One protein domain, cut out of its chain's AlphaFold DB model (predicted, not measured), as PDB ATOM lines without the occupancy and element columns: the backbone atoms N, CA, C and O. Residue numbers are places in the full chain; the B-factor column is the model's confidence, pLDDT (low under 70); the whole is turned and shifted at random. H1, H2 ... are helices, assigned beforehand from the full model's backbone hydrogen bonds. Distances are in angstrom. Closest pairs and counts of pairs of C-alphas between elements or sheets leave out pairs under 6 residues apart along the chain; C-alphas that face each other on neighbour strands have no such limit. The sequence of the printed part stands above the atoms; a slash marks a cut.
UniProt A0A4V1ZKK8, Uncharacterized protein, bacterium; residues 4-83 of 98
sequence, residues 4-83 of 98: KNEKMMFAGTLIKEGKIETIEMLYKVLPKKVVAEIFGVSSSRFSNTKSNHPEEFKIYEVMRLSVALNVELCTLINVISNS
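What this domain is: This is residues 4 to 83 of the 98 residues of an uncharacterized protein of bacterium (UniProt A0A4V1ZKK8). Six mostly crossed helices make a small rounded cluster: H5 packs on H1, the longest, and on H3 and H6, with H2 across the middle from H5 and H4 beyond H3 at one end. The 80 printed residues hold six named helices, H1 to H6 in order, and no named strand: all helix. It is compact, radius of gyration of the C-alphas 11.1 A, spans 30 by 25 by 21 A.

Where its parts are: H1, residues 4 to 16, runs 18.5 A from C-alpha 4 at (-32.878, 29.614, -26.616). H2 is residues 23 to 29, H3 32 to 39, H4 43 to 48. H5, 59 to 69, spans 15.3 A; H6, 73 to 81, ends at C-alpha 81 (-27.253, 54.501, -27.221).

How they stand to each other: H1 touches H5 with residues 8 to 12 alone, closest C-alphas Gly 12 and Leu 69, 4.8 A. H5 touches H3 at a steep tilt of 67 degrees, closest C-alphas Phe 39 and Glu 61, 6.1 A. O i to N i+4 pairs are within hydrogen-bond range throughout, except H2, 2 of 3.

The domain as a whole: The printed part has no cut and no long link; Lys 50 is under pLDDT 70.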
ATOM      1  N   LYS A   4     -33.021  28.260 -27.173       85.56
ATOM      2  CA  LYS A   4     -32.878  29.614 -26.616       85.56
ATOM      3  C   LYS A   4     -31.413  30.061 -26.634       85.56
ATOM      4  O   LYS A   4     -31.132  31.175 -27.063       85.56
ATOM      5  N   ASN A   5     -30.491  29.195 -26.227       87.69
ATOM      6  CA  ASN A   5     -29.057  29.467 -26.210       87.69
ATOM      7  C   ASN A   5     -28.531  29.678 -27.633       87.69
ATOM      8  O   ASN A   5     -27.725  30.574 -27.852       87.69
ATOM      9  N   GLU A   6     -29.032  28.917 -28.609       90.19
ATOM     10  CA  GLU A   6     -28.706  29.116 -30.027       90.19
ATOM     11  C   GLU A   6     -29.152  30.496 -30.526       90.19
ATOM     12  O   GLU A   6     -28.361  31.210 -31.137       90.19
ATOM     13  N   LYS A   7     -30.375  30.928 -30.190       90.75
ATOM     14  CA  LYS A   7     -30.861  32.279 -30.521       90.75
ATOM     15  C   LYS A   7     -30.046  33.384 -29.854       90.75
ATOM     16  O   LYS A   7     -29.792  34.409 -30.478       90.75
ATOM     17  N   MET A   8     -29.638  33.186 -28.602       94.31
ATOM     18  CA  MET A   8     -28.808  34.147 -27.870       94.31
ATOM     19  C   MET A   8     -27.413  34.267 -28.486       94.31
ATOM     20  O   MET A   8     -26.946  35.381 -28.708       94.31
ATOM     21  N   MET A   9     -26.781  33.144 -28.837       94.12
ATOM     22  CA  MET A   9     -25.502  33.156 -29.552       94.12
ATOM     23  C   MET A   9     -25.629  33.805 -30.929       94.12
ATOM     24  O   MET A   9     -24.790  34.623 -31.289       94.12
ATOM     25  N   PHE A  10     -26.685  33.482 -31.679       95.25
ATOM     26  CA  PHE A  10     -26.924  34.065 -32.996       95.25
ATOM     27  C   PHE A  10     -27.107  35.586 -32.921       95.25
ATOM     28  O   PHE A  10     -26.447  36.318 -33.654       95.25
ATOM     29  N   ALA A  11     -27.927  36.075 -31.985       96.12
ATOM     30  CA  ALA A  11     -28.075  37.507 -31.734       96.12
ATOM     31  C   ALA A  11     -26.739  38.161 -31.340       96.12
ATOM     32  O   ALA A  11     -26.403  39.220 -31.863       96.12
ATOM     33  N   GLY A  12     -25.950  37.511 -30.477       96.94
ATOM     34  CA  GLY A  12     -24.620  37.988 -30.095       96.94
ATOM     35  C   GLY A  12     -23.656  38.103 -31.280       96.94
ATOM     36  O   GLY A  12     -22.954  39.106 -31.401       96.94
ATOM     37  N   THR A  13     -23.652  37.126 -32.191       97.62
ATOM     38  CA  THR A  13     -22.866  37.181 -33.435       97.62
ATOM     39  C   THR A  13     -23.293  38.352 -34.315       97.62
ATOM     40  O   THR A  13     -22.441  39.117 -34.753       97.62
ATOM     41  N   LEU A  14     -24.598  38.553 -34.520       97.62
ATOM     42  CA  LEU A  14     -25.091  39.659 -35.347       97.62
ATOM     43  C   LEU A  14     -24.741  41.038 -34.771       97.62
ATOM     44  O   LEU A  14     -24.446  41.948 -35.540       97.62
ATOM     45  N   ILE A  15     -24.732  41.197 -33.442       97.25
ATOM     46  CA  ILE A  15     -24.273  42.439 -32.798       97.25
ATOM     47  C   ILE A  15     -22.779  42.666 -33.068       97.25
ATOM     48  O   ILE A  15     -22.387  43.760 -33.462       97.25
ATOM     49  N   LYS A  16     -21.940  41.633 -32.910       96.19
ATOM     50  CA  LYS A  16     -20.490  41.730 -33.172       96.19
ATOM     51  C   LYS A  16     -20.166  42.053 -34.629       96.19
ATOM     52  O   LYS A  16     -19.177  42.720 -34.898       96.19
ATOM     53  N   GLU A  17     -20.993  41.580 -35.553       96.75
ATOM     54  CA  GLU A  17     -20.879  41.873 -36.983       96.75
ATOM     55  C   GLU A  17     -21.447  43.252 -37.369       96.75
ATOM     56  O   GLU A  17     -21.432  43.593 -38.549       96.75
ATOM     57  N   GLY A  18     -21.983  44.029 -36.418       95.19
ATOM     58  CA  GLY A  18     -22.608  45.329 -36.686       95.19
ATOM     59  C   GLY A  18     -23.963  45.237 -37.399       95.19
ATOM     60  O   GLY A  18     -24.477  46.229 -37.889       95.19
ATOM     61  N   LYS A  19     -24.577  44.051 -37.473       96.81
ATOM     62  CA  LYS A  19     -25.886  43.851 -38.125       96.81
ATOM     63  C   LYS A  19     -27.067  44.187 -37.219       96.81
ATOM     64  O   LYS A  19     -28.194  44.280 -37.696       96.81
ATOM     65  N   ILE A  20     -26.831  44.299 -35.914       97.38
ATOM     66  CA  ILE A  20     -27.795  44.776 -34.923       97.38
ATOM     67  C   ILE A  20     -27.167  45.996 -34.267       97.38
ATOM     68  O   ILE A  20     -26.250  45.860 -33.460       97.38
ATOM     69  N   GLU A  21     -27.679  47.166 -34.624       95.94
ATOM     70  CA  GLU A  21     -27.171  48.448 -34.133       95.94
ATOM     71  C   GLU A  21     -28.127  49.117 -33.150       95.94
ATOM     72  O   GLU A  21     -27.712  50.044 -32.471       95.94
ATOM     73  N   THR A  22     -29.375  48.639 -33.040       95.06
ATOM     74  CA  THR A  22     -30.372  49.143 -32.085       95.06
ATOM     75  C   THR A  22     -31.090  48.010 -31.343       95.06
ATOM     76  O   THR A  22     -31.111  46.847 -31.767       95.06
ATOM     77  N   ILE A  23     -31.717  48.344 -30.220       92.31
ATOM     78  CA  ILE A  23     -32.507  47.442 -29.385       92.31
ATOM     79  C   ILE A  23     -33.767  46.950 -30.116       92.31
ATOM     80  O   ILE A  23     -34.155  45.787 -29.977       92.31
ATOM     81  N   GLU A  24     -34.367  47.768 -30.977       91.50
ATOM     82  CA  GLU A  24     -35.492  47.367 -31.827       91.50
ATOM     83  C   GLU A  24     -35.070  46.274 -32.812       91.50
ATOM     84  O   GLU A  24     -35.814  45.312 -33.029       91.50
ATOM     85  N   MET A  25     -33.867  46.386 -33.390       94.62
ATOM     86  CA  MET A  25     -33.303  45.344 -34.252       94.62
ATOM     87  C   MET A  25     -33.023  44.067 -33.463       94.62
ATOM     88  O   MET A  25     -33.339  42.974 -33.943       94.62
ATOM     89  N   LEU A  26     -32.513  44.189 -32.233       94.38
ATOM     90  CA  LEU A  26     -32.312  43.044 -31.348       94.38
ATOM     91  C   LEU A  26     -33.623  42.283 -31.128       94.38
ATOM     92  O   LEU A  26     -33.637  41.059 -31.248       94.38
ATOM     93  N   TYR A  27     -34.737  42.978 -30.887       92.06
ATOM     94  CA  TYR A  27     -36.033  42.330 -30.651       92.06
ATOM     95  C   TYR A  27     -36.609  41.585 -31.859       92.06
ATOM     96  O   TYR A  27     -37.447  40.698 -31.674       92.06
ATOM     97  N   LYS A  28     -36.154  41.891 -33.081       92.31
ATOM     98  CA  LYS A  28     -36.525  41.135 -34.292       92.31
ATOM     99  C   LYS A  28     -35.868  39.755 -34.339       92.31
ATOM    100  O   LYS A  28     -36.406  38.848 -34.966       92.31
ATOM    101  N   VAL A  29     -34.726  39.588 -33.670       92.88
ATOM    102  CA  VAL A  29     -33.948  38.339 -33.654       92.88
ATOM    103  C   VAL A  29     -34.124  37.586 -32.335       92.88
ATOM    104  O   VAL A  29     -34.242  36.357 -32.316       92.88
ATOM    105  N   LEU A  30     -34.180  38.318 -31.223       92.69
ATOM    106  CA  LEU A  30     -34.293  37.786 -29.876       92.69
ATOM    107  C   LEU A  30     -35.614  38.244 -29.235       92.69
ATOM    108  O   LEU A  30     -35.777  39.428 -28.947       92.69
ATOM    109  N   PRO A  31     -36.564  37.332 -28.960       90.69
ATOM    110  CA  PRO A  31     -37.866  37.717 -28.426       90.69
ATOM    111  C   PRO A  31     -37.757  38.517 -27.123       90.69
ATOM    112  O   PRO A  31     -37.030  38.116 -26.211       90.69
ATOM    113  N   LYS A  32     -38.571  39.574 -26.975       90.75
ATOM    114  CA  LYS A  32     -38.647  40.405 -25.752       90.75
ATOM    115  C   LYS A  32     -38.791  39.573 -24.466       90.75
ATOM    116  O   LYS A  32     -38.210  39.916 -23.443       90.75
ATOM    117  N   LYS A  33     -39.499  38.436 -24.519       89.50
ATOM    118  CA  LYS A  33     -39.619  37.483 -23.397       89.50
ATOM    119  C   LYS A  33     -38.263  36.921 -22.944       89.50
ATOM    120  O   LYS A  33     -38.019  36.842 -21.748       89.50
ATOM    121  N   VAL A  34     -37.388  36.558 -23.881       90.31
ATOM    122  CA  VAL A  34     -36.048  36.037 -23.566       90.31
ATOM    123  C   VAL A  34     -35.193  37.122 -22.914       90.31
ATOM    124  O   VAL A  34     -34.503  36.851 -21.937       90.31
ATOM    125  N   VAL A  35     -35.288  38.357 -23.410       90.12
ATOM    126  CA  VAL A  35     -34.590  39.511 -22.830       90.12
ATOM    127  C   VAL A  35     -35.097  39.810 -21.409       90.12
ATOM    128  O   VAL A  35     -34.297  39.964 -20.491       90.12
ATOM    129  N   ALA A  36     -36.414  39.777 -21.185       89.12
ATOM    130  CA  ALA A  36     -37.010  39.931 -19.856       89.12
ATOM    131  C   ALA A  36     -36.530  38.856 -18.861       89.12
ATOM    132  O   ALA A  36     -36.221  39.166 -17.709       89.12
ATOM    133  N   GLU A  37     -36.413  37.603 -19.313       89.94
ATOM    134  CA  GLU A  37     -35.876  36.498 -18.510       89.94
ATOM    135  C   GLU A  37     -34.410  36.729 -18.109       89.94
ATOM    136  O   GLU A  37     -34.055  36.449 -16.967       89.94
ATOM    137  N   ILE A  38     -33.570  37.281 -18.996       89.38
ATOM    138  CA  ILE A  38     -32.175  37.652 -18.677       89.38
ATOM    139  C   ILE A  38     -32.132  38.707 -17.558       89.38
ATOM    140  O   ILE A  38     -31.253  38.679 -16.691       89.38
ATOM    141  N   PHE A  39     -33.103  39.619 -17.532       87.44
ATOM    142  CA  PHE A  39     -33.208  40.646 -16.494       87.44
ATOM    143  C   PHE A  39     -33.859  40.154 -15.202       87.44
ATOM    144  O   PHE A  39     -33.704  40.802 -14.166       87.44
ATOM    145  N   GLY A  40     -34.522  38.995 -15.225       83.69
ATOM    146  CA  GLY A  40     -35.280  38.480 -14.088       83.69
ATOM    147  C   GLY A  40     -36.555  39.283 -13.817       83.69
ATOM    148  O   GLY A  40     -36.992  39.375 -12.673       83.69
ATOM    149  N   VAL A  41     -37.138  39.894 -14.853       83.94
ATOM    150  CA  VAL A  41     -38.391  40.657 -14.763       83.94
ATOM    151  C   VAL A  41     -39.510  39.941 -15.516       83.94
ATOM    152  O   VAL A  41     -39.262  39.138 -16.417       83.94
ATOM    153  N   SER A  42     -40.768  40.233 -15.176       82.38
ATOM    154  CA  SER A  42     -41.894  39.674 -15.924       82.38
ATOM    155  C   SER A  42     -41.918  40.209 -17.360       82.38
ATOM    156  O   SER A  42     -41.662  41.388 -17.615       82.38
ATOM    157  N   SER A  43     -42.267  39.341 -18.313       78.62
ATOM    158  CA  SER A  43     -42.356  39.700 -19.734       78.62
ATOM    159  C   SER A  43     -43.369  40.814 -19.999       78.62
ATOM    160  O   SER A  43     -43.134  41.658 -20.863       78.62
ATOM    161  N   SER A  44     -44.468  40.847 -19.238       77.06
ATOM    162  CA  SER A  44     -45.482  41.903 -19.300       77.06
ATOM    163  C   SER A  44     -44.923  43.252 -18.856       77.06
ATOM    164  O   SER A  44     -45.081  44.240 -19.566       77.06
ATOM    165  N   ARG A  45     -44.197  43.292 -17.732       75.00
ATOM    166  CA  ARG A  45     -43.569  44.523 -17.232       75.00
ATOM    167  C   ARG A  45     -42.502  45.029 -18.195       75.00
ATOM    168  O   ARG A  45     -42.463  46.215 -18.485       75.00
ATOM    169  N   PHE A  46     -41.684  44.125 -18.731       80.44
ATOM    170  CA  PHE A  46     -40.666  44.475 -19.716       80.44
ATOM    171  C   PHE A  46     -41.265  45.041 -21.008       80.44
ATOM    172  O   PHE A  46     -40.789  46.053 -21.518       80.44
ATOM    173  N   SER A  47     -42.319  44.407 -21.525       76.88
ATOM    174  CA  SER A  47     -42.947  44.826 -22.783       76.88
ATOM    175  C   SER A  47     -43.648  46.178 -22.651       76.88
ATOM    176  O   SER A  47     -43.580  46.982 -23.575       76.88
ATOM    177  N   ASN A  48     -44.272  46.439 -21.500       70.81
ATOM    178  CA  ASN A  48     -45.052  47.655 -21.270       70.81
ATOM    179  C   ASN A  48     -44.209  48.883 -20.907       70.81
ATOM    180  O   ASN A  48     -44.723  49.989 -21.025       70.81
ATOM    181  N   THR A  49     -42.964  48.712 -20.452       73.94
ATOM    182  CA  THR A  49     -42.082  49.846 -20.124       73.94
ATOM    183  C   THR A  49     -40.798  49.785 -20.954       73.94
ATOM    184  O   THR A  49     -40.740  50.299 -22.067       73.94
ATOM    185  N   LYS A  50     -39.797  49.038 -20.491       69.19
ATOM    186  CA  LYS A  50     -38.410  49.107 -20.969       69.19
ATOM    187  C   LYS A  50     -38.229  48.779 -22.440       69.19
ATOM    188  O   LYS A  50     -37.310  49.275 -23.077       69.19
ATOM    189  N   SER A  51     -39.081  47.925 -23.000       74.19
ATOM    190  CA  SER A  51     -38.912  47.501 -24.387       74.19
ATOM    191  C   SER A  51     -39.171  48.603 -25.420       74.19
ATOM    192  O   SER A  51     -38.837  48.392 -26.581       74.19
ATOM    193  N   ASN A  52     -39.769  49.724 -25.007       78.69
ATOM    194  CA  ASN A  52     -39.984  50.905 -25.846       78.69
ATOM    195  C   ASN A  52     -39.267  52.150 -25.288       78.69
ATOM    196  O   ASN A  52     -39.408  53.222 -25.860       78.69
ATOM    197  N   HIS A  53     -38.526  51.994 -24.185       83.81
ATOM    198  CA  HIS A  53     -37.818  53.059 -23.475       83.81
ATOM    199  C   HIS A  53     -36.367  52.624 -23.213       83.81
ATOM    200  O   HIS A  53     -36.048  52.167 -22.105       83.81
ATOM    201  N   PRO A  54     -35.481  52.671 -24.229       85.50
ATOM    202  CA  PRO A  54     -34.074  52.291 -24.085       85.50
ATOM    203  C   PRO A  54     -33.336  53.082 -22.987       85.50
ATOM    204  O   PRO A  54     -32.413  52.556 -22.366       85.50
ATOM    205  N   GLU A  55     -33.792  54.293 -22.671       85.88
ATOM    206  CA  GLU A  55     -33.310  55.156 -21.587       85.88
ATOM    207  C   GLU A  55     -33.537  54.578 -20.178       85.88
ATOM    208  O   GLU A  55     -32.831  54.931 -19.233       85.88
ATOM    209  N   GLU A  56     -34.481  53.646 -20.009       87.25
ATOM    210  CA  GLU A  56     -34.752  53.000 -18.717       87.25
ATOM    211  C   GLU A  56     -33.795  51.835 -18.400       87.25
ATOM    212  O   GLU A  56     -33.903  51.202 -17.332       87.25
ATOM    213  N   PHE A  57     -32.881  51.490 -19.313       87.56
ATOM    214  CA  PHE A  57     -31.899  50.435 -19.080       87.56
ATOM    215  C   PHE A  57     -30.869  50.878 -18.046       87.56
ATOM    216  O   PHE A  57     -30.100  51.818 -18.230       87.56
ATOM    217  N   LYS A  58     -30.812  50.140 -16.940       89.75
ATOM    218  CA  LYS A  58     -29.789  50.341 -15.917       89.75
ATOM    219  C   LYS A  58     -28.518  49.618 -16.330       89.75
ATOM    220  O   LYS A  58     -28.571  48.514 -16.867       89.75
ATOM    221  N   ILE A  59     -27.363  50.177 -15.972       90.75
ATOM    222  CA  ILE A  59     -26.057  49.618 -16.354       90.75
ATOM    223  C   ILE A  59     -25.893  48.133 -15.986       90.75
ATOM    224  O   ILE A  59     -25.397  47.353 -16.792       90.75
ATOM    225  N   TYR A  60     -26.393  47.694 -14.823       92.00
ATOM    226  CA  TYR A  60     -26.314  46.283 -14.423       92.00
ATOM    227  C   TYR A  60     -27.147  45.353 -15.325       92.00
ATOM    228  O   TYR A  60     -26.826  44.174 -15.454       92.00
ATOM    229  N   GLU A  61     -28.222  45.850 -15.942       91.31
ATOM    230  CA  GLU A  61     -29.042  45.089 -16.894       91.31
ATOM    231  C   GLU A  61     -28.287  44.937 -18.210       91.31
ATOM    232  O   GLU A  61     -28.214  43.835 -18.751       91.31
ATOM    233  N   VAL A  62     -27.629  46.006 -18.665       93.25
ATOM    234  CA  VAL A  62     -26.745  45.964 -19.837       93.25
ATOM    235  C   VAL A  62     -25.598  44.978 -19.610       93.25
ATOM    236  O   VAL A  62     -25.338  44.135 -20.464       93.25
ATOM    237  N   MET A  63     -24.978  44.984 -18.426       94.75
ATOM    238  CA  MET A  63     -23.952  44.000 -18.054       94.75
ATOM    239  C   MET A  63     -24.481  42.561 -18.100       94.75
ATOM    240  O   MET A  63     -23.820  41.680 -18.646       94.75
ATOM    241  N   ARG A  64     -25.687  42.307 -17.577       94.81
ATOM    242  CA  ARG A  64     -26.315  40.974 -17.652       94.81
ATOM    243  C   ARG A  64     -26.560  40.538 -19.091       94.81
ATOM    244  O   ARG A  64     -26.299  39.384 -19.418       94.81
ATOM    245  N   LEU A  65     -27.044  41.440 -19.942       94.19
ATOM    246  CA  LEU A  65     -27.285  41.146 -21.354       94.19
ATOM    247  C   LEU A  65     -25.973  40.903 -22.110       94.19
ATOM    248  O   LEU A  65     -25.904  39.969 -22.902       94.19
ATOM    249  N   SER A  66     -24.921  41.664 -21.807       96.31
ATOM    250  CA  SER A  66     -23.570  41.473 -22.349       96.31
ATOM    251  C   SER A  66     -23.043  40.068 -22.044       96.31
ATOM    252  O   SER A  66     -22.661  39.345 -22.964       96.31
ATOM    253  N   VAL A  67     -23.127  39.630 -20.784       96.12
ATOM    254  CA  VAL A  67     -22.738  38.268 -20.381       96.12
ATOM    255  C   VAL A  67     -23.609  37.219 -21.074       96.12
ATOM    256  O   VAL A  67     -23.095  36.241 -21.611       96.12
ATOM    257  N   ALA A  68     -24.927  37.428 -21.104       95.00
ATOM    258  CA  ALA A  68     -25.873  36.474 -21.669       95.00
ATOM    259  C   ALA A  68     -25.700  36.280 -23.189       95.00
ATOM    260  O   ALA A  68     -25.852  35.166 -23.686       95.00
ATOM    261  N   LEU A  69     -25.379  37.346 -23.926       95.62
ATOM    262  CA  LEU A  69     -25.152  37.307 -25.374       95.62
ATOM    263  C   LEU A  69     -23.685  37.063 -25.747       95.62
ATOM    264  O   LEU A  69     -23.376  36.932 -26.930       95.62
ATOM    265  N   ASN A  70     -22.787  36.992 -24.759       96.31
ATOM    266  CA  ASN A  70     -21.342  36.935 -24.965       96.31
ATOM    267  C   ASN A  70     -20.846  38.078 -25.874       96.31
ATOM    268  O   ASN A  70     -20.114  37.845 -26.835       96.31
ATOM    269  N   VAL A  71     -21.292  39.306 -25.611       96.88
ATOM    270  CA  VAL A  71     -20.936  40.530 -26.352       96.88
ATOM    271  C   VAL A  71     -20.220  41.481 -25.402       96.88
ATOM    272  O   VAL A  71     -20.562  41.538 -24.224       96.88
ATOM    273  N   GLU A  72     -19.235  42.230 -25.894       96.69
ATOM    274  CA  GLU A  72     -18.544  43.234 -25.085       96.69
ATOM    275  C   GLU A  72     -19.521  44.310 -24.588       96.69
ATOM    276  O   GLU A  72     -20.394  44.773 -25.326       96.69
ATOM    277  N   LEU A  73     -19.373  44.718 -23.325       95.69
ATOM    278  CA  LEU A  73     -20.252  45.704 -22.702       95.69
ATOM    279  C   LEU A  73     -20.313  47.011 -23.507       95.69
ATOM    280  O   LEU A  73     -21.405  47.521 -23.732       95.69
ATOM    281  N   CYS A  74     -19.171  47.515 -23.983       95.38
ATOM    282  CA  CYS A  74     -19.094  48.738 -24.785       95.38
ATOM    283  C   CYS A  74     -19.888  48.630 -26.094       95.38
ATOM    284  O   CYS A  74     -20.635  49.543 -26.436       95.38
ATOM    285  N   THR A  75     -19.800  47.495 -26.797       96.31
ATOM    286  CA  THR A  75     -20.596  47.251 -28.010       96.31
ATOM    287  C   THR A  75     -22.087  47.295 -27.707       96.31
ATOM    288  O   THR A  75     -22.858  47.893 -28.451       96.31
ATOM    289  N   LEU A  76     -22.508  46.693 -26.595       95.19
ATOM    290  CA  LEU A  76     -23.917  46.664 -26.223       95.19
ATOM    291  C   LEU A  76     -24.426  48.025 -25.724       95.19
ATOM    292  O   LEU A  76     -25.576  48.373 -25.982       95.19
ATOM    293  N   ILE A  77     -23.571  48.807 -25.061       94.56
ATOM    294  CA  ILE A  77     -23.857  50.209 -24.738       94.56
ATOM    295  C   ILE A  77     -24.109  50.987 -26.028       94.56
ATOM    296  O   ILE A  77     -25.119  51.671 -26.103       94.56
ATOM    297  N   ASN A  78     -23.276  50.825 -27.062       95.31
ATOM    298  CA  ASN A  78     -23.494  51.495 -28.347       95.31
ATOM    299  C   ASN A  78     -24.844  51.115 -28.971       95.31
ATOM    300  O   ASN A  78     -25.560  51.996 -29.434       95.31
ATOM    301  N   VAL A  79     -25.230  49.835 -28.914       95.44
ATOM    302  CA  VAL A  79     -26.549  49.383 -29.393       95.44
ATOM    303  C   VAL A  79     -27.689  50.099 -28.663       95.44
ATOM    304  O   VAL A  79     -28.653  50.535 -29.290       95.44
ATOM    305  N   ILE A  80     -27.592  50.246 -27.340       93.25
ATOM    306  CA  ILE A  80     -28.608  50.955 -26.549       93.25
ATOM    307  C   ILE A  80     -28.594  52.450 -26.870       93.25
ATOM    308  O   ILE A  80     -29.653  53.011 -27.132       93.25
ATOM    309  N   SER A  81     -27.418  53.077 -26.915       92.38
ATOM    310  CA  SER A  81     -27.253  54.501 -27.221       92.38
ATOM    311  C   SER A  81     -27.827  54.873 -28.586       92.38
ATOM    312  O   SER A  81     -28.519  55.876 -28.700       92.38
ATOM    313  N   ASN A  82     -27.622  54.033 -29.601       94.00
ATOM    314  CA  ASN A  82     -28.192  54.217 -30.940       94.00
ATOM    315  C   ASN A  82     -29.723  54.068 -30.984       94.00
ATOM    316  O   ASN A  82     -30.341  54.392 -31.994       94.00
ATOM    317  N   SER A  83     -30.326  53.532 -29.921       91.38
ATOM    318  CA  SER A  83     -31.782  53.392 -29.783       91.38
ATOM    319  C   SER A  83     -32.404  54.566 -29.028       91.38
ATOM    320  O   SER A  83     -33.628  54.667 -28.958       91.38
TER     321      SER A  83